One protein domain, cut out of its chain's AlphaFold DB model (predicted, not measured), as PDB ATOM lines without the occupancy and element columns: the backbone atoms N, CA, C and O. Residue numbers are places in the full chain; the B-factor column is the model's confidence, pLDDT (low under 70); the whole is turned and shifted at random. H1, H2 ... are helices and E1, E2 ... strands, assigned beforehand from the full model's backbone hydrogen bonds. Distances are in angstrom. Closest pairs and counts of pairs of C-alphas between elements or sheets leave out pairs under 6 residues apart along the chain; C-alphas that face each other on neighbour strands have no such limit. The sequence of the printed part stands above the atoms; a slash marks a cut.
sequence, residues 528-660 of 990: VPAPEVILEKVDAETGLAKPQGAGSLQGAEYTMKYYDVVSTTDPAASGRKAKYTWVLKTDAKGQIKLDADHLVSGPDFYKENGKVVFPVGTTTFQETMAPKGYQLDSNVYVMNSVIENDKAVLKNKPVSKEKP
ATOM      1  N   VAL A 528      36.929  40.445 -46.443       94.44
ATOM      2  CA  VAL A 528      35.567  40.956 -46.627       94.44
ATOM      3  C   VAL A 528      34.729  40.637 -45.394       94.44
ATOM      4  O   VAL A 528      34.600  39.462 -45.057       94.44
ATOM      5  N   PRO A 529      34.111  41.624 -44.726       94.19
ATOM      6  CA  PRO A 529      33.116  41.343 -43.703       94.19
ATOM      7  C   PRO A 529      31.986  40.479 -44.258       94.19
ATOM      8  O   PRO A 529      31.466  40.741 -45.345       94.19
ATOM      9  N   ALA A 530      31.599  39.457 -43.504       94.75
ATOM     10  CA  ALA A 530      30.436  38.664 -43.846       94.75
ATOM     11  C   ALA A 530      29.172  39.547 -43.831       94.75
ATOM     12  O   ALA A 530      29.025  40.395 -42.942       94.75
ATOM     13  N   PRO A 531      28.247  39.368 -44.789       94.88
ATOM     14  CA  PRO A 531      26.933  39.987 -44.721       94.88
ATOM     15  C   PRO A 531      26.156  39.426 -43.527       94.88
ATOM     16  O   PRO A 531      26.437  38.327 -43.054       94.88
ATOM     17  N   GLU A 532      25.133  40.157 -43.082       94.38
ATOM     18  CA  GLU A 532      24.278  39.696 -41.981       94.38
ATOM     19  C   GLU A 532      23.619  38.344 -42.295       94.38
ATOM     20  O   GLU A 532      23.622  37.446 -41.461       94.38
ATOM     21  N   VAL A 533      23.103  38.195 -43.518       96.56
ATOM     22  CA  VAL A 533      22.577  36.934 -44.055       96.56
ATOM     23  C   VAL A 533      23.539  36.454 -45.129       96.56
ATOM     24  O   VAL A 533      23.754  37.175 -46.109       96.56
ATOM     25  N   ILE A 534      24.108  35.261 -44.970       97.25
ATOM     26  CA  ILE A 534      25.049  34.681 -45.936       97.25
ATOM     27  C   ILE A 534      24.337  33.891 -47.033       97.25
ATOM     28  O   ILE A 534      24.755  33.940 -48.187       97.25
ATOM     29  N   LEU A 535      23.225  33.241 -46.693       97.75
ATOM     30  CA  LEU A 535      22.409  32.440 -47.599       97.75
ATOM     31  C   LEU A 535      20.936  32.630 -47.245       97.75
ATOM     32  O   LEU A 535      20.584  32.714 -46.071       97.75
ATOM     33  N   GLU A 536      20.088  32.706 -48.263       96.25
ATOM     34  CA  GLU A 536      18.635  32.781 -48.110       96.25
ATOM     35  C   GLU A 536      17.956  31.734 -48.990       96.25
ATOM     36  O   GLU A 536      18.390  31.483 -50.121       96.25
ATOM     37  N   LYS A 537      16.898  31.125 -48.454       96.19
ATOM     38  CA  LYS A 537      16.019  30.216 -49.180       96.19
ATOM     39  C   LYS A 537      14.811  30.920 -49.733       96.19
ATOM     40  O   LYS A 537      14.154  31.699 -49.049       96.19
ATOM     41  N   VAL A 538      14.482  30.548 -50.959       95.06
ATOM     42  CA  VAL A 538      13.223  30.902 -51.595       95.06
ATOM     43  C   VAL A 538      12.567  29.645 -52.120       95.06
ATOM     44  O   VAL A 538      13.236  28.727 -52.590       95.06
ATOM     45  N   ASP A 539      11.247  29.613 -52.074       94.06
ATOM     46  CA  ASP A 539      10.486  28.593 -52.772       94.06
ATOM     47  C   ASP A 539      10.701  28.751 -54.290       94.06
ATOM     48  O   ASP A 539      10.622  29.851 -54.843       94.06
ATOM     49  N   ALA A 540      11.038  27.656 -54.969       93.81
ATOM     50  CA  ALA A 540      11.463  27.656 -56.365       93.81
ATOM     51  C   ALA A 540      10.339  28.022 -57.343       93.81
ATOM     52  O   ALA A 540      10.635  28.448 -58.461       93.81
ATOM     53  N   GLU A 541       9.076  27.837 -56.953       93.12
ATOM     54  CA  GLU A 541       7.922  28.111 -57.806       93.12
ATOM     55  C   GLU A 541       7.439  29.556 -57.658       93.12
ATOM     56  O   GLU A 541       7.122  30.207 -58.651       93.12
ATOM     57  N   THR A 542       7.413  30.077 -56.428       92.44
ATOM     58  CA  THR A 542       6.950  31.448 -56.150       92.44
ATOM     59  C   THR A 542       8.069  32.488 -56.204       92.44
ATOM     60  O   THR A 542       7.802  33.674 -56.400       92.44
ATOM     61  N   GLY A 543       9.324  32.073 -56.005       91.56
ATOM     62  CA  GLY A 543      10.474  32.966 -55.855       91.56
ATOM     63  C   GLY A 543      10.479  33.762 -54.546       91.56
ATOM     64  O   GLY A 543      11.277  34.686 -54.405       91.56
ATOM     65  N   LEU A 544       9.594  33.437 -53.598       91.56
ATOM     66  CA  LEU A 544       9.455  34.141 -52.327       91.56
ATOM     67  C   LEU A 544      10.129  33.365 -51.190       91.56
ATOM     68  O   LEU A 544      10.104  32.135 -51.161       91.56
ATOM     69  N   ALA A 545      10.649  34.083 -50.194       92.00
ATOM     70  CA  ALA A 545      11.122  33.519 -48.924       92.00
ATOM     71  C   ALA A 545       9.939  33.127 -48.009       92.00
ATOM     72  O   ALA A 545       9.797  33.613 -46.885       92.00
ATOM     73  N   LYS A 546       9.011  32.317 -48.535       92.62
ATOM     74  CA  LYS A 546       7.827  31.811 -47.835       92.62
ATOM     75  C   LYS A 546       7.578  30.357 -48.239       92.62
ATOM     76  O   LYS A 546       7.528  30.095 -49.439       92.62
ATOM     77  N   PRO A 547       7.397  29.435 -47.279       93.50
ATOM     78  CA  PRO A 547       7.051  28.066 -47.615       93.50
ATOM     79  C   PRO A 547       5.617  27.957 -48.158       93.50
ATOM     80  O   PRO A 547       4.772  28.813 -47.884       93.50
ATOM     81  N   GLN A 548       5.340  26.881 -48.893       93.62
ATOM     82  CA  GLN A 548       4.007  26.513 -49.370       93.62
ATOM     83  C   GLN A 548       3.429  25.328 -48.573       93.62
ATOM     84  O   GLN A 548       4.165  24.448 -48.121       93.62
ATOM     85  N   GLY A 549       2.099  25.281 -48.431       92.75
ATOM     86  CA  GLY A 549       1.400  24.208 -47.710       92.75
ATOM     87  C   GLY A 549       1.820  24.140 -46.240       92.75
ATOM     88  O   GLY A 549       2.011  25.171 -45.598       92.75
ATOM     89  N   ALA A 550       2.020  22.924 -45.730       95.00
ATOM     90  CA  ALA A 550       2.595  22.646 -44.410       95.00
ATOM     91  C   ALA A 550       4.135  22.559 -44.416       95.00
ATOM     92  O   ALA A 550       4.733  22.059 -43.455       95.00
ATOM     93  N   GLY A 551       4.777  22.965 -45.516       94.00
ATOM     94  CA  GLY A 551       6.228  22.977 -45.649       94.00
ATOM     95  C   GLY A 551       6.890  24.019 -44.744       94.00
ATOM     96  O   GLY A 551       6.249  24.929 -44.218       94.00
ATOM     97  N   SER A 552       8.202  23.899 -44.569       95.19
ATOM     98  CA  SER A 552       9.024  24.869 -43.843       95.19
ATOM     99  C   SER A 552      10.292  25.173 -44.631       95.19
ATOM    100  O   SER A 552      10.785  24.310 -45.344       95.19
ATOM    101  N   LEU A 553      10.837  26.382 -44.479       95.25
ATOM    102  CA  LEU A 553      12.194  26.714 -44.939       95.25
ATOM    103  C   LEU A 553      13.236  26.583 -43.811       95.25
ATOM    104  O   LEU A 553      14.429  26.755 -44.056       95.25
ATOM    105  N   GLN A 554      12.795  26.286 -42.583       96.25
ATOM    106  CA  GLN A 554      13.638  26.115 -41.399       96.25
ATOM    107  C   GLN A 554      14.245  24.718 -41.319       96.25
ATOM    108  O   GLN A 554      13.580  23.725 -41.620       96.25
ATOM    109  N   GLY A 555      15.466  24.646 -40.790       96.12
ATOM    110  CA  GLY A 555      16.129  23.387 -40.461       96.12
ATOM    111  C   GLY A 555      16.772  22.687 -41.654       96.12
ATOM    112  O   GLY A 555      17.234  21.563 -41.493       96.12
ATOM    113  N   ALA A 556      16.831  23.338 -42.817       97.88
ATOM    114  CA  ALA A 556      17.670  22.880 -43.915       97.88
ATOM    115  C   ALA A 556      19.137  22.983 -43.493       97.88
ATOM    116  O   ALA A 556      19.534  24.033 -42.982       97.88
ATOM    117  N   GLU A 557      19.939  21.944 -43.715       98.31
ATOM    118  CA  GLU A 557      21.369  21.958 -43.397       98.31
ATOM    119  C   GLU A 557      22.230  22.118 -44.645       98.31
ATOM    120  O   GLU A 557      22.043  21.440 -45.655       98.31
ATOM    121  N   TYR A 558      23.219  22.999 -44.532       98.50
ATOM    122  CA  TYR A 558      24.200  23.334 -45.547       98.50
ATOM    123  C   TYR A 558      25.594  22.969 -45.085       98.50
ATOM    124  O   TYR A 558      26.067  23.476 -44.069       98.50
ATOM    125  N   THR A 559      26.302  22.193 -45.896       98.38
ATOM    126  CA  THR A 559      27.753  22.096 -45.782       98.38
ATOM    127  C   THR A 559      28.384  23.309 -46.465       98.38
ATOM    128  O   THR A 559      28.321  23.450 -47.688       98.38
ATOM    129  N   MET A 560      29.000  24.183 -45.667       98.31
ATOM    130  CA  MET A 560      29.777  25.333 -46.123       98.31
ATOM    131  C   MET A 560      31.269  24.995 -46.096       98.31
ATOM    132  O   MET A 560      31.792  24.576 -45.063       98.31
ATOM    133  N   LYS A 561      31.982  25.199 -47.204       98.19
ATOM    134  CA  LYS A 561      33.431  24.946 -47.298       98.19
ATOM    135  C   LYS A 561      34.168  26.196 -47.741       98.19
ATOM    136  O   LYS A 561      33.745  26.834 -48.698       98.19
ATOM    137  N   TYR A 562      35.281  26.511 -47.088       97.50
ATOM    138  CA  TYR A 562      36.177  27.588 -47.510       97.50
ATOM    139  C   TYR A 562      37.458  27.020 -48.123       97.50
ATOM    140  O   TYR A 562      38.091  26.131 -47.547       97.50
ATOM    141  N   TYR A 563      37.852  27.577 -49.262       97.38
ATOM    142  CA  TYR A 563      39.085  27.284 -49.979       97.38
ATOM    143  C   TYR A 563      39.903  28.565 -50.096       97.38
ATOM    144  O   TYR A 563      39.395  29.613 -50.495       97.38
ATOM    145  N   ASP A 564      41.191  28.461 -49.806       94.88
ATOM    146  CA  ASP A 564      42.191  29.526 -49.882       94.88
ATOM    147  C   ASP A 564      42.648  29.820 -51.323       94.88
ATOM    148  O   ASP A 564      43.781  30.216 -51.566       94.88
ATOM    149  N   VAL A 565      41.744  29.658 -52.291       94.38
ATOM    150  CA  VAL A 565      41.930  29.976 -53.709       94.38
ATOM    151  C   VAL A 565      40.660  30.614 -54.253       94.38
ATOM    152  O   VAL A 565      39.563  30.279 -53.814       94.38
ATOM    153  N   VAL A 566      40.790  31.509 -55.226       94.38
ATOM    154  CA  VAL A 566      39.652  32.095 -55.950       94.38
ATOM    155  C   VAL A 566      39.297  31.210 -57.146       94.38
ATOM    156  O   VAL A 566      40.160  30.906 -57.969       94.38
ATOM    157  N   SER A 567      38.033  30.805 -57.255       94.56
ATOM    158  CA  SER A 567      37.531  29.908 -58.297       94.56
ATOM    159  C   SER A 567      36.092  30.256 -58.672       94.56
ATOM    160  O   SER A 567      35.247  30.546 -57.826       94.56
ATOM    161  N   THR A 568      35.776  30.201 -59.962       93.62
ATOM    162  CA  THR A 568      34.403  30.404 -60.452       93.62
ATOM    163  C   THR A 568      33.546  29.140 -60.373       93.62
ATOM    164  O   THR A 568      32.330  29.225 -60.525       93.62
ATOM    165  N   THR A 569      34.155  27.982 -60.117       94.94
ATOM    166  CA  THR A 569      33.504  26.674 -59.960       94.94
ATOM    167  C   THR A 569      33.872  26.043 -58.618       94.94
ATOM    168  O   THR A 569      34.780  26.526 -57.938       94.94
ATOM    169  N   ASP A 570      33.181  24.966 -58.229       96.31
ATOM    170  CA  ASP A 570      33.479  24.230 -56.995       96.31
ATOM    171  C   ASP A 570      34.921  23.679 -57.006       96.31
ATOM    172  O   ASP A 570      35.227  22.782 -57.801       96.31
ATOM    173  N   PRO A 571      35.814  24.158 -56.117       97.31
ATOM    174  CA  PRO A 571      37.193  23.685 -56.069       97.31
ATOM    175  C   PRO A 571      37.318  22.182 -55.775       97.31
ATOM    176  O   PRO A 571      38.280  21.559 -56.237       97.31
ATOM    177  N   ALA A 572      36.351  21.574 -55.073       96.12
ATOM    178  CA  ALA A 572      36.381  20.140 -54.773       96.12
ATOM    179  C   ALA A 572      36.345  19.268 -56.034       96.12
ATOM    180  O   ALA A 572      36.956  18.199 -56.046       96.12
ATOM    181  N   ALA A 573      35.710  19.736 -57.114       93.56
ATOM    182  CA  ALA A 573      35.662  19.019 -58.390       93.56
ATOM    183  C   ALA A 573      37.060  18.812 -59.006       93.56
ATOM    184  O   ALA A 573      37.269  17.876 -59.772       93.56
ATOM    185  N   SER A 574      38.031  19.654 -58.634       91.88
ATOM    186  CA  SER A 574      39.440  19.539 -59.035       91.88
ATOM    187  C   SER A 574      40.321  18.796 -58.017       91.88
ATOM    188  O   SER A 574      41.544  18.807 -58.129       91.88
ATOM    189  N   GLY A 575      39.722  18.164 -57.000       94.31
ATOM    190  CA  GLY A 575      40.440  17.454 -55.938       94.31
ATOM    191  C   GLY A 575      41.038  18.356 -54.852       94.31
ATOM    192  O   GLY A 575      41.761  17.860 -53.984       94.31
ATOM    193  N   ARG A 576      40.750  19.667 -54.858       95.50
ATOM    194  CA  ARG A 576      41.211  20.573 -53.796       95.50
ATOM    195  C   ARG A 576      40.492  20.281 -52.482       95.50
ATOM    196  O   ARG A 576      39.283  20.058 -52.450       95.50
ATOM    197  N   LYS A 577      41.242  20.314 -51.381       95.94
ATOM    198  CA  LYS A 577      40.705  20.146 -50.027       95.94
ATOM    199  C   LYS A 577      40.293  21.499 -49.461       95.94
ATOM    200  O   LYS A 577      41.000  22.484 -49.640       95.94
ATOM    201  N   ALA A 578      39.160  21.530 -48.770       97.12
ATOM    202  CA  ALA A 578      38.726  22.722 -48.060       97.12
ATOM    203  C   ALA A 578      39.650  22.986 -46.865       97.12
ATOM    204  O   ALA A 578      40.031  22.052 -46.157       97.12
ATOM    205  N   LYS A 579      39.970  24.258 -46.625       95.81
ATOM    206  CA  LYS A 579      40.721  24.694 -45.443       95.81
ATOM    207  C   LYS A 579      39.858  24.590 -44.187       95.81
ATOM    208  O   LYS A 579      40.331  24.164 -43.140       95.81
ATOM    209  N   TYR A 580      38.579  24.938 -44.324       96.19
ATOM    210  CA  TYR A 580      37.584  24.860 -43.260       96.19
ATOM    211  C   TYR A 580      36.267  24.318 -43.803       96.19
ATOM    212  O   TYR A 580      35.930  24.509 -44.975       96.19
ATOM    213  N   THR A 581      35.522  23.624 -42.949       98.25
ATOM    214  CA  THR A 581      34.204  23.070 -43.265       98.25
ATOM    215  C   THR A 581      33.280  23.290 -42.078       98.25
ATOM    216  O   THR A 581      33.661  23.022 -40.940       98.25
ATOM    217  N   TRP A 582      32.072  23.759 -42.368       98.50
ATOM    218  CA  TRP A 582      30.998  23.976 -41.411       98.50
ATOM    219  C   TRP A 582      29.727  23.295 -41.898       98.50
ATOM    220  O   TRP A 582      29.502  23.187 -43.103       98.50
ATOM    221  N   VAL A 583      28.875  22.901 -40.960       98.50
ATOM    222  CA  VAL A 583      27.474  22.574 -41.215       98.50
ATOM    223  C   VAL A 583      26.633  23.657 -40.557       98.50
ATOM    224  O   VAL A 583      26.779  23.914 -39.361       98.50
ATOM    225  N   LEU A 584      25.794  24.318 -41.347       98.50
ATOM    226  CA  LEU A 584      24.943  25.429 -40.930       98.50
ATOM    227  C   LEU A 584      23.480  25.074 -41.178       98.50
ATOM    228  O   LEU A 584      23.189  24.424 -42.175       98.50
ATOM    229  N   LYS A 585      22.560  25.534 -40.332       98.06
ATOM    230  CA  LYS A 585      21.116  25.323 -40.504       98.06
ATOM    231  C   LYS A 585      20.366  26.626 -40.747       98.06
ATOM    232  O   LYS A 585      20.768  27.670 -40.238       98.06
ATOM    233  N   THR A 586      19.263  26.564 -41.487       98.12
ATOM    234  CA  THR A 586      18.379  27.716 -41.720       98.12
ATOM    235  C   THR A 586      17.459  28.013 -40.533       98.12
ATOM    236  O   THR A 586      16.970  27.103 -39.855       98.12
ATOM    237  N   ASP A 587      17.179  29.299 -40.312       96.88
ATOM    238  CA  ASP A 587      16.189  29.777 -39.343       96.88
ATOM    239  C   ASP A 587      14.736  29.700 -39.865       96.88
ATOM    240  O   ASP A 587      14.458  29.211 -40.961       96.88
ATOM    241  N   ALA A 588      13.780  30.203 -39.074       93.50
ATOM    242  CA  ALA A 588      12.357  30.239 -39.426       93.50
ATOM    243  C   ALA A 588      12.036  31.039 -40.707       93.50
ATOM    244  O   ALA A 588      10.974  30.845 -41.298       93.50
ATOM    245  N   LYS A 589      12.931  31.937 -41.137       93.62
ATOM    246  CA  LYS A 589      12.806  32.722 -42.371       93.62
ATOM    247  C   LYS A 589      13.543  32.077 -43.549       93.62
ATOM    248  O   LYS A 589      13.557  32.656 -44.628       93.62
ATOM    249  N   GLY A 590      14.157  30.906 -43.361       95.56
ATOM    250  CA  GLY A 590      14.978  30.264 -44.385       95.56
ATOM    251  C   GLY A 590      16.337  30.940 -44.576       95.56
ATOM    252  O   GLY A 590      16.936  30.816 -45.641       95.56
ATOM    253  N   GLN A 591      16.821  31.691 -43.588       97.31
ATOM    254  CA  GLN A 591      18.067  32.446 -43.672       97.31
ATOM    255  C   GLN A 591      19.174  31.748 -42.880       97.31
ATOM    256  O   GLN A 591      18.919  31.059 -41.895       97.31
ATOM    257  N   ILE A 592      20.417  31.927 -43.328       98.19
ATOM    258  CA  ILE A 592      21.616  31.536 -42.586       98.19
ATOM    259  C   ILE A 592      22.398  32.799 -42.249       98.19
ATOM    260  O   ILE A 592      22.736  33.586 -43.140       98.19
ATOM    261  N   LYS A 593      22.724  32.962 -40.967       96.81
ATOM    262  CA  LYS A 593      23.696  33.937 -40.465       96.81
ATOM    263  C   LYS A 593      24.933  33.202 -39.947       96.81
ATOM    264  O   LYS A 593      24.864  32.027 -39.599       96.81
ATOM    265  N   LEU A 594      26.083  33.872 -39.918       96.75
ATOM    266  CA  LEU A 594      27.332  33.281 -39.413       96.75
ATOM    267  C   LEU A 594      27.467  33.515 -37.904       96.75
ATOM    268  O   LEU A 594      28.308  34.290 -37.446       96.75
ATOM    269  N   ASP A 595      26.598  32.863 -37.140       95.19
ATOM    270  CA  ASP A 595      26.550  32.918 -35.680       95.19
ATOM    271  C   ASP A 595      26.347  31.520 -35.066       95.19
ATOM    272  O   ASP A 595      26.277  30.513 -35.773       95.19
ATOM    273  N   ALA A 596      26.308  31.457 -33.735       94.50
ATOM    274  CA  ALA A 596      26.198  30.200 -33.002       94.50
ATOM    275  C   ALA A 596      24.823  29.521 -33.150       94.50
ATOM    276  O   ALA A 596      24.752  28.299 -33.056       94.50
ATOM    277  N   ASP A 597      23.749  30.272 -33.410       96.00
ATOM    278  CA  ASP A 597      22.391  29.715 -33.497       96.00
ATOM    279  C   ASP A 597      22.190  28.917 -34.793       96.00
ATOM    280  O   ASP A 597      21.420  27.949 -34.832       96.00
ATOM    281  N   HIS A 598      22.913  29.298 -35.849       97.81
ATOM    282  CA  HIS A 598      22.900  28.622 -37.144       97.81
ATOM    283  C   HIS A 598      24.006  27.569 -37.279       97.81
ATOM    284  O   HIS A 598      23.911  26.708 -38.150       97.81
ATOM    285  N   LEU A 599      25.052  27.607 -36.448       97.69
ATOM    286  CA  LEU A 599      26.158  26.652 -36.510       97.69
ATOM    287  C   LEU A 599      25.752  25.289 -35.923       97.69
ATOM    288  O   LEU A 599      25.473  25.169 -34.735       97.69
ATOM    289  N   VAL A 600      25.751  24.246 -36.756       97.81
ATOM    290  CA  VAL A 600      25.516  22.852 -36.334       97.81
ATOM    291  C   VAL A 600      26.835  22.177 -35.962       97.81
ATOM    292  O   VAL A 600      26.932  21.531 -34.922       97.81
ATOM    293  N   SER A 601      27.864  22.324 -36.801       97.94
ATOM    294  CA  SER A 601      29.216  21.824 -36.524       97.94
ATOM    295  C   SER A 601      30.277  22.560 -37.344       97.94
ATOM    296  O   SER A 601      29.970  23.161 -38.374       97.94
ATOM    297  N   GLY A 602      31.533  22.513 -36.901       97.06
ATOM    298  CA  GLY A 602      32.670  23.175 -37.546       97.06
ATOM    299  C   GLY A 602      33.488  24.012 -36.556       97.06
ATOM    300  O   GLY A 602      33.128  24.093 -35.382       97.06
ATOM    301  N   PRO A 603      34.608  24.605 -37.001       95.56
ATOM    302  CA  PRO A 603      35.413  25.497 -36.170       95.56
ATOM    303  C   PRO A 603      34.719  26.848 -35.938       95.56
ATOM    304  O   PRO A 603      33.788  27.213 -36.658       95.56
ATOM    305  N   ASP A 604      35.216  27.635 -34.986       93.38
ATOM    306  CA  ASP A 604      34.753  29.012 -34.801       93.38
ATOM    307  C   ASP A 604      34.999  29.864 -36.054       93.38
ATOM    308  O   ASP A 604      36.021  29.739 -36.738       93.38
ATOM    309  N   PHE A 605      34.066  30.770 -36.350       93.94
ATOM    310  CA  PHE A 605      34.242  31.724 -37.439       93.94
ATOM    311  C   PHE A 605      35.369  32.706 -37.126       93.94
ATOM    312  O   PHE A 605      35.422  33.292 -36.042       93.94
ATOM    313  N   TYR A 606      36.224  32.946 -38.116       90.75
ATOM    314  CA  TYR A 606      37.269  33.952 -38.010       90.75
ATOM    315  C   TYR A 606      36.663  35.364 -37.938       90.75
ATOM    316  O   TYR A 606      35.795  35.719 -38.741       90.75
ATOM    317  N   LYS A 607      37.109  36.168 -36.963       92.00
ATOM    318  CA  LYS A 607      36.581  37.513 -36.695       92.00
ATOM    319  C   LYS A 607      37.691  38.560 -36.670       92.00
ATOM    320  O   LYS A 607      38.706  38.368 -36.012       92.00
ATOM    321  N   GLU A 608      37.441  39.710 -37.290       89.75
ATOM    322  CA  GLU A 608      38.246  40.929 -37.149       89.75
ATOM    323  C   GLU A 608      37.361  42.004 -36.495       89.75
ATOM    324  O   GLU A 608      36.241  42.259 -36.943       89.75
ATOM    325  N   ASN A 609      37.821  42.604 -35.391       89.19
ATOM    326  CA  ASN A 609      37.060  43.605 -34.623       89.19
ATOM    327  C   ASN A 609      35.630  43.148 -34.248       89.19
ATOM    328  O   ASN A 609      34.668  43.911 -34.336       89.19
ATOM    329  N   GLY A 610      35.484  41.872 -33.870       89.75
ATOM    330  CA  GLY A 610      34.213  41.273 -33.448       89.75
ATOM    331  C   GLY A 610      33.250  40.887 -34.578       89.75
ATOM    332  O   GLY A 610      32.219  40.280 -34.296       89.75
ATOM    333  N   LYS A 611      33.573  41.176 -35.847       91.94
ATOM    334  CA  LYS A 611      32.760  40.806 -37.017       91.94
ATOM    335  C   LYS A 611      33.385  39.635 -37.756       91.94
ATOM    336  O   LYS A 611      34.599  39.601 -37.913       91.94
ATOM    337  N   VAL A 612      32.564  38.699 -38.231       95.06
ATOM    338  CA  VAL A 612      33.044  37.598 -39.079       95.06
ATOM    339  C   VAL A 612      33.568  38.171 -40.392       95.06
ATOM    340  O   VAL A 612      32.906  39.014 -41.002       95.06
ATOM    341  N   VAL A 613      34.747  37.727 -40.822       94.56
ATOM    342  CA  VAL A 613      35.357  38.157 -42.085       94.56
ATOM    343  C   VAL A 613      35.824  36.955 -42.900       94.56
ATOM    344  O   VAL A 613      36.304  35.960 -42.359       94.56
ATOM    345  N   PHE A 614      35.697  37.066 -44.216       94.50
ATOM    346  CA  PHE A 614      36.206  36.115 -45.188       94.50
ATOM    347  C   PHE A 614      37.546  36.605 -45.735       94.50
ATOM    348  O   PHE A 614      37.597  37.691 -46.324       94.50
ATOM    349  N   PRO A 615      38.622  35.819 -45.603       94.88
ATOM    350  CA  PRO A 615      39.833  36.046 -46.378       94.88
ATOM    351  C   PRO A 615      39.533  35.843 -47.870       94.88
ATOM    352  O   PRO A 615      38.510  35.254 -48.227       94.88
ATOM    353  N   VAL A 616      40.384  36.364 -48.753       95.44
ATOM    354  CA  VAL A 616      40.243  36.201 -50.207       95.44
ATOM    355  C   VAL A 616      40.288  34.716 -50.549       95.44
ATOM    356  O   VAL A 616      41.220  34.016 -50.159       95.44
ATOM    357  N   GLY A 617      39.293  34.235 -51.285       95.88
ATOM    358  CA  GLY A 617      39.137  32.818 -51.580       95.88
ATOM    359  C   GLY A 617      37.739  32.473 -52.082       95.88
ATOM    360  O   GLY A 617      36.961  33.340 -52.490       95.88
ATOM    361  N   THR A 618      37.422  31.182 -52.039       97.62
ATOM    362  CA  THR A 618      36.147  30.628 -52.504       97.62
ATOM    363  C   THR A 618      35.425  29.982 -51.339       97.62
ATOM    364  O   THR A 618      35.988  29.145 -50.640       97.62
ATOM    365  N   THR A 619      34.156  30.326 -51.156       97.88
ATOM    366  CA  THR A 619      33.256  29.651 -50.220       97.88
ATOM    367  C   THR A 619      32.172  28.931 -51.004       97.88
ATOM    368  O   THR A 619      31.504  29.547 -51.833       97.88
ATOM    369  N   THR A 620      31.985  27.638 -50.754       98.31
ATOM    370  CA  THR A 620      30.909  26.859 -51.369       98.31
ATOM    371  C   THR A 620      29.839  26.484 -50.360       98.31
ATOM    372  O   THR A 620      30.134  26.314 -49.179       98.31
ATOM    373  N   PHE A 621      28.599  26.367 -50.834       98.38
ATOM    374  CA  PHE A 621      27.434  25.964 -50.049       98.38
ATOM    375  C   PHE A 621      26.724  24.833 -50.786       98.38
ATOM    376  O   PHE A 621      26.332  25.008 -51.939       98.38
ATOM    377  N   GLN A 622      26.555  23.694 -50.125       97.94
ATOM    378  CA  GLN A 622      25.804  22.556 -50.647       97.94
ATOM    379  C   GLN A 622      24.757  22.143 -49.621       97.94
ATOM    380  O   GLN A 622      25.105  21.940 -48.456       97.94
ATOM    381  N   GLU A 623      23.501  22.009 -50.040       98.19
ATOM    382  CA  GLU A 623      22.480  21.460 -49.154       98.19
ATOM    383  C   GLU A 623      22.762  19.981 -48.904       98.19
ATOM    384  O   GLU A 623      22.977  19.201 -49.832       98.19
ATOM    385  N   THR A 624      22.777  19.596 -47.635       96.94
ATOM    386  CA  THR A 624      22.971  18.210 -47.204       96.94
ATOM    387  C   THR A 624      21.743  17.630 -46.521       96.94
ATOM    388  O   THR A 624      21.621  16.409 -46.444       96.94
ATOM    389  N   MET A 625      20.811  18.476 -46.076       96.62
ATOM    390  CA  MET A 625      19.508  18.055 -45.570       96.62
ATOM    391  C   MET A 625      18.447  19.079 -45.971       96.62
ATOM    392  O   MET A 625      18.544  20.243 -45.590       96.62
ATOM    393  N   ALA A 626      17.441  18.633 -46.723       96.38
ATOM    394  CA  ALA A 626      16.315  19.468 -47.129       96.38
ATOM    395  C   ALA A 626      15.416  19.794 -45.926       96.38
ATOM    396  O   ALA A 626      15.283  18.961 -45.018       96.38
ATOM    397  N   PRO A 627      14.740  20.952 -45.914       95.88
ATOM    398  CA  PRO A 627      13.757  21.234 -44.890       95.88
ATOM    399  C   PRO A 627      12.457  20.452 -45.152       95.88
ATOM    400  O   PRO A 627      12.212  19.886 -46.221       95.88
ATOM    401  N   LYS A 628      11.589  20.402 -44.140       95.44
ATOM    402  CA  LYS A 628      10.338  19.636 -44.193       95.44
ATOM    403  C   LYS A 628       9.447  20.092 -45.359       95.44
ATOM    404  O   LYS A 628       9.086  21.264 -45.439       95.44
ATOM    405  N   GLY A 629       9.028  19.145 -46.199       94.94
ATOM    406  CA  GLY A 629       8.120  19.388 -47.328       94.94
ATOM    407  C   GLY A 629       8.799  19.872 -48.613       94.94
ATOM    408  O   GLY A 629       8.093  20.238 -49.550       94.94
ATOM    409  N   TYR A 630      10.134  19.852 -48.671       96.25
ATOM    410  CA  TYR A 630      10.932  20.293 -49.813       96.25
ATOM    411  C   TYR A 630      11.944  19.230 -50.261       96.25
ATOM    412  O   TYR A 630      12.386  18.375 -49.490       96.25
ATOM    413  N   GLN A 631      12.264  19.239 -51.554       95.56
ATOM    414  CA  GLN A 631      13.253  18.353 -52.173       95.56
ATOM    415  C   GLN A 631      14.659  18.890 -51.941       95.56
ATOM    416  O   GLN A 631      14.868  20.088 -52.068       95.56
ATOM    417  N   LEU A 632      15.610  17.985 -51.694       95.81
ATOM    418  CA  LEU A 632      17.020  18.334 -51.533       95.81
ATOM    419  C   LEU A 632      17.563  19.038 -52.783       95.81
ATOM    420  O   LEU A 632      17.548  18.480 -53.885       95.81
ATOM    421  N   ASP A 633      18.086  20.241 -52.589       95.25
ATOM    422  CA  ASP A 633      18.788  21.029 -53.587       95.25
ATOM    423  C   ASP A 633      20.246  20.567 -53.707       95.25
ATOM    424  O   ASP A 633      21.137  20.968 -52.958       95.25
ATOM    425  N   SER A 634      20.520  19.727 -54.704       92.75
ATOM    426  CA  SER A 634      21.864  19.192 -54.944       92.75
ATOM    427  C   SER A 634      22.854  20.204 -55.543       92.75
ATOM    428  O   SER A 634      23.990  19.826 -55.838       92.75
ATOM    429  N   ASN A 635      22.448  21.455 -55.795       95.12
ATOM    430  CA  ASN A 635      23.331  22.465 -56.373       95.12
ATOM    431  C   ASN A 635      24.430  22.883 -55.388       95.12
ATOM    432  O   ASN A 635      24.198  23.064 -54.193       95.12
ATOM    433  N   VAL A 636      25.635  23.105 -55.920       96.94
ATOM    434  CA  VAL A 636      26.741  23.717 -55.178       96.94
ATOM    435  C   VAL A 636      26.817  25.189 -55.555       96.94
ATOM    436  O   VAL A 636      27.153  25.538 -56.688       96.94
ATOM    437  N   TYR A 637      26.518  26.063 -54.602       97.62
ATOM    438  CA  TYR A 637      26.636  27.503 -54.789       97.62
ATOM    439  C   TYR A 637      28.066  27.950 -54.503       97.62
ATOM    440  O   TYR A 637      28.637  27.567 -53.486       97.62
ATOM    441  N   VAL A 638      28.631  28.781 -55.380       97.75
ATOM    442  CA  VAL A 638      30.019  29.260 -55.292       97.75
ATOM    443  C   VAL A 638      30.025  30.770 -55.078       97.75
ATOM    444  O   VAL A 638      29.646  31.531 -55.968       97.75
ATOM    445  N   MET A 639      30.492  31.195 -53.906       97.69
ATOM    446  CA  MET A 639      30.670  32.592 -53.525       97.69
ATOM    447  C   MET A 639      32.163  32.919 -53.455       97.69
ATOM    448  O   MET A 639      32.945  32.156 -52.893       97.69
ATOM    449  N   ASN A 640      32.568  34.070 -53.987       96.56
ATOM    450  CA  ASN A 640      33.972  34.488 -54.002       96.56
ATOM    451  C   ASN A 640      34.189  35.739 -53.153       96.56
ATOM    452  O   ASN A 640      33.469  36.720 -53.329       96.56
ATOM    453  N   SER A 641      35.208  35.729 -52.298       95.75
ATOM    454  CA  SER A 641      35.778  36.918 -51.658       95.75
ATOM    455  C   SER A 641      37.005  37.352 -52.457       95.75
ATOM    456  O   SER A 641      37.973  36.605 -52.571       95.75
ATOM    457  N   VAL A 642      36.969  38.548 -53.046       95.19
ATOM    458  CA  VAL A 642      38.038  39.053 -53.929       95.19
ATOM    459  C   VAL A 642      38.357  40.512 -53.643       95.19
ATOM    460  O   VAL A 642      37.547  41.225 -53.052       95.19
ATOM    461  N   ILE A 643      39.526  40.962 -54.101       93.25
ATOM    462  CA  ILE A 643      39.871  42.384 -54.171       93.25
ATOM    463  C   ILE A 643      39.565  42.883 -55.582       93.25
ATOM    464  O   ILE A 643      40.090  42.356 -56.560       93.25
ATOM    465  N   GLU A 644      38.700  43.884 -55.687       90.50
ATOM    466  CA  GLU A 644      38.319  44.529 -56.940       90.50
ATOM    467  C   GLU A 644      38.292  46.043 -56.732       90.50
ATOM    468  O   GLU A 644      37.647  46.532 -55.803       90.50
ATOM    469  N   ASN A 645      38.995  46.791 -57.589       87.25
ATOM    470  CA  ASN A 645      39.147  48.247 -57.463       87.25
ATOM    471  C   ASN A 645      39.583  48.667 -56.043       87.25
ATOM    472  O   ASN A 645      38.958  49.530 -55.424       87.25
ATOM    473  N   ASP A 646      40.599  47.978 -55.509       85.00
ATOM    474  CA  ASP A 646      41.165  48.167 -54.165       85.00
ATOM    475  C   ASP A 646      40.167  48.001 -53.006       85.00
ATOM    476  O   ASP A 646      40.409  48.437 -51.879       85.00
ATOM    477  N   LYS A 647      39.037  47.330 -53.256       89.38
ATOM    478  CA  LYS A 647      38.023  47.015 -52.249       89.38
ATOM    479  C   LYS A 647      37.797  45.517 -52.172       89.38
ATOM    480  O   LYS A 647      37.704  44.829 -53.183       89.38
ATOM    481  N   ALA A 648      37.664  45.020 -50.950       92.06
ATOM    482  CA  ALA A 648      37.295  43.637 -50.719       92.06
ATOM    483  C   ALA A 648      35.778  43.495 -50.907       92.06
ATOM    484  O   ALA A 648      35.003  44.205 -50.264       92.06
ATOM    485  N   VAL A 649      35.357  42.603 -51.803       94.75
ATOM    486  CA  VAL A 649      33.952  42.392 -52.172       94.75
ATOM    487  C   VAL A 649      33.598  40.908 -52.194       94.75
ATOM    488  O   VAL A 649      34.436  40.057 -52.498       94.75
ATOM    489  N   LEU A 650      32.333  40.604 -51.895       95.69
ATOM    490  CA  LEU A 650      31.751  39.280 -52.099       95.69
ATOM    491  C   LEU A 650      30.993  39.247 -53.425       95.69
ATOM    492  O   LEU A 650      30.142  40.098 -53.684       95.69
ATOM    493  N   LYS A 651      31.279  38.241 -54.247       95.25
ATOM    494  CA  LYS A 651      30.579  37.966 -55.505       95.25
ATOM    495  C   LYS A 651      29.753  36.695 -55.381       95.25
ATOM    496  O   LYS A 651      30.175  35.745 -54.724       95.25
ATOM    497  N   ASN A 652      28.612  36.674 -56.073       94.50
ATOM    498  CA  ASN A 652      27.722  35.515 -56.183       94.50
ATOM    499  C   ASN A 652      27.197  35.010 -54.828       94.50
ATOM    500  O   ASN A 652      27.247  33.816 -54.538       94.50
ATOM    501  N   LYS A 653      26.698  35.924 -53.981       94.25
ATOM    502  CA  LYS A 653      26.015  35.538 -52.740       94.25
ATOM    503  C   LYS A 653      24.875  34.546 -53.069       94.25
ATOM    504  O   LYS A 653      24.061  34.857 -53.941       94.25
ATOM    505  N   PRO A 654      24.804  33.386 -52.394       94.81
ATOM    506  CA  PRO A 654      23.852  32.337 -52.735       94.81
ATOM    507  C   PRO A 654      22.410  32.696 -52.355       94.81
ATOM    508  O   PRO A 654      22.139  33.179 -51.254       94.81
ATOM    509  N   VAL A 655      21.486  32.370 -53.258       95.56
ATOM    510  CA  VAL A 655      20.048  32.243 -52.990       95.56
ATOM    511  C   VAL A 655      19.646  30.855 -53.461       95.56
ATOM    512  O   VAL A 655      19.739  30.573 -54.659       95.56
ATOM    513  N   SER A 656      19.254  29.988 -52.531       96.38
ATOM    514  CA  SER A 656      18.920  28.599 -52.849       96.38
ATOM    515  C   SER A 656      17.418  28.429 -53.069       96.38
ATOM    516  O   SER A 656      16.598  29.016 -52.358       96.38
ATOM    517  N   LYS A 657      17.080  27.701 -54.138       94.62
ATOM    518  CA  LYS A 657      15.717  27.559 -54.654       94.62
ATOM    519  C   LYS A 657      15.154  26.190 -54.294       94.62
ATOM    520  O   LYS A 657      15.536  25.184 -54.886       94.62
ATOM    521  N   GLU A 658      14.167  26.195 -53.414       93.88
ATOM    522  CA  GLU A 658      13.584  25.006 -52.806       93.88
ATOM    523  C   GLU A 658      12.366  24.500 -53.574       93.88
ATOM    524  O   GLU A 658      11.370  25.208 -53.721       93.88
ATOM    525  N   LYS A 659      12.410  23.255 -54.060       95.06
ATOM    526  CA  LYS A 659      11.277  22.658 -54.786       95.06
ATOM    527  C   LYS A 659      10.323  21.975 -53.805       95.06
ATOM    528  O   LYS A 659      10.743  20.996 -53.185       95.06
ATOM    529  N   PRO A 660       9.068  22.432 -53.656       95.25
ATOM    530  CA  PRO A 660       8.136  21.805 -52.724       95.25
ATOM    531  C   PRO A 660       7.811  20.369 -53.155       95.25
ATOM    532  O   PRO A 660       7.918  20.005 -54.333       95.25
TER     533      PRO A 660
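This is residues 528 to 660 of the 990 residues of an uncharacterized protein of Blautia sp. OF09-25XD (UniProt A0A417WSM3). One antiparallel sheet of six strands is curled like part of a barrel. On the open side of the curl the first printed stretch runs from residues 528 to 529, paired with E5 toward one end of the domain, to E1, which makes a small parallel pair with E9 toward the other end and is also paired, at its residues 535 to 536, with residues 591 to 592. The sheet's order is E4, E3, E2, E6, E7, E8, and along the printed part the elements run E1, E2, H1, E3, E4, E5, E6, E7, E8, E9. Of 133 printed residues, 59, under half, are in these nine named strands and one named helix, and the class is mostly strand. The whole is compact, with a radius of gyration of the C-alphas of 14.7 A and spans of 46 by 34 by 29 A.

E1 is residues 535 to 539, with C-alpha 535 at (22.409, 32.440, -47.599). E2, residues 557 to 563, is 19.6 A long, and H1 is residues 571 to 574. E3, residues 580 to 585, is 16.7 A long. E4 is residues 599 to 601 and E5 residues 611 to 615. E6, residues 617 to 625, is 25.3 A long and begins at C-alpha (39.137, 32.818, -51.580). E7, residues 636 to 644, is 23.9 A long, and E8 is residues 647 to 651. E9, residues 655 to 660, is 15.8 A long and ends at C-alpha (8.136, 21.805, -52.724).

The six-stranded sheet is strongly twisted, with E4 and E8 as its edge strands. E2 and E6 are antiparallel neighbours at 160 degrees; N 559 and O 622 are 2.8 A apart. E3 and E2 are antiparallel, with N 560 and O 582 2.8 A apart. E3 and E4 form a hairpin, with N 583 and O 601 2.8 A apart. E6, E7 and E8 make a meander, each strand the antiparallel neighbour of the one before: N 619 and O 639 are 2.8 A apart, as are N 651 and O 640. E1 and E9 are parallel at 31 degrees, with N 658 and O 538 2.8 A apart. Residues 535 to 536 of E1 also pair, antiparallel, with residues 591 to 592. E5 pairs with no named strand, but its residues 613 to 614 pair with residues 528 to 529. E7 and E9 are only just apart, their closest C-alphas being 8.0 A from each other. H1 only grazes the sheet, with residues 571 to 572; it is too short for an O i to N i+4 pair, and its one O i to N i+3 pair is within hydrogen-bond range.

The two C-alphas farthest apart, those of Ala 550 and Asp 646, are 47.3 A from each other. The printed part has no cut. The links E1 to E2, 17 residues, and E3 to E4, 13 residues, are long. The mean pLDDT of the printed part is 95.2, and no printed residue is under 70.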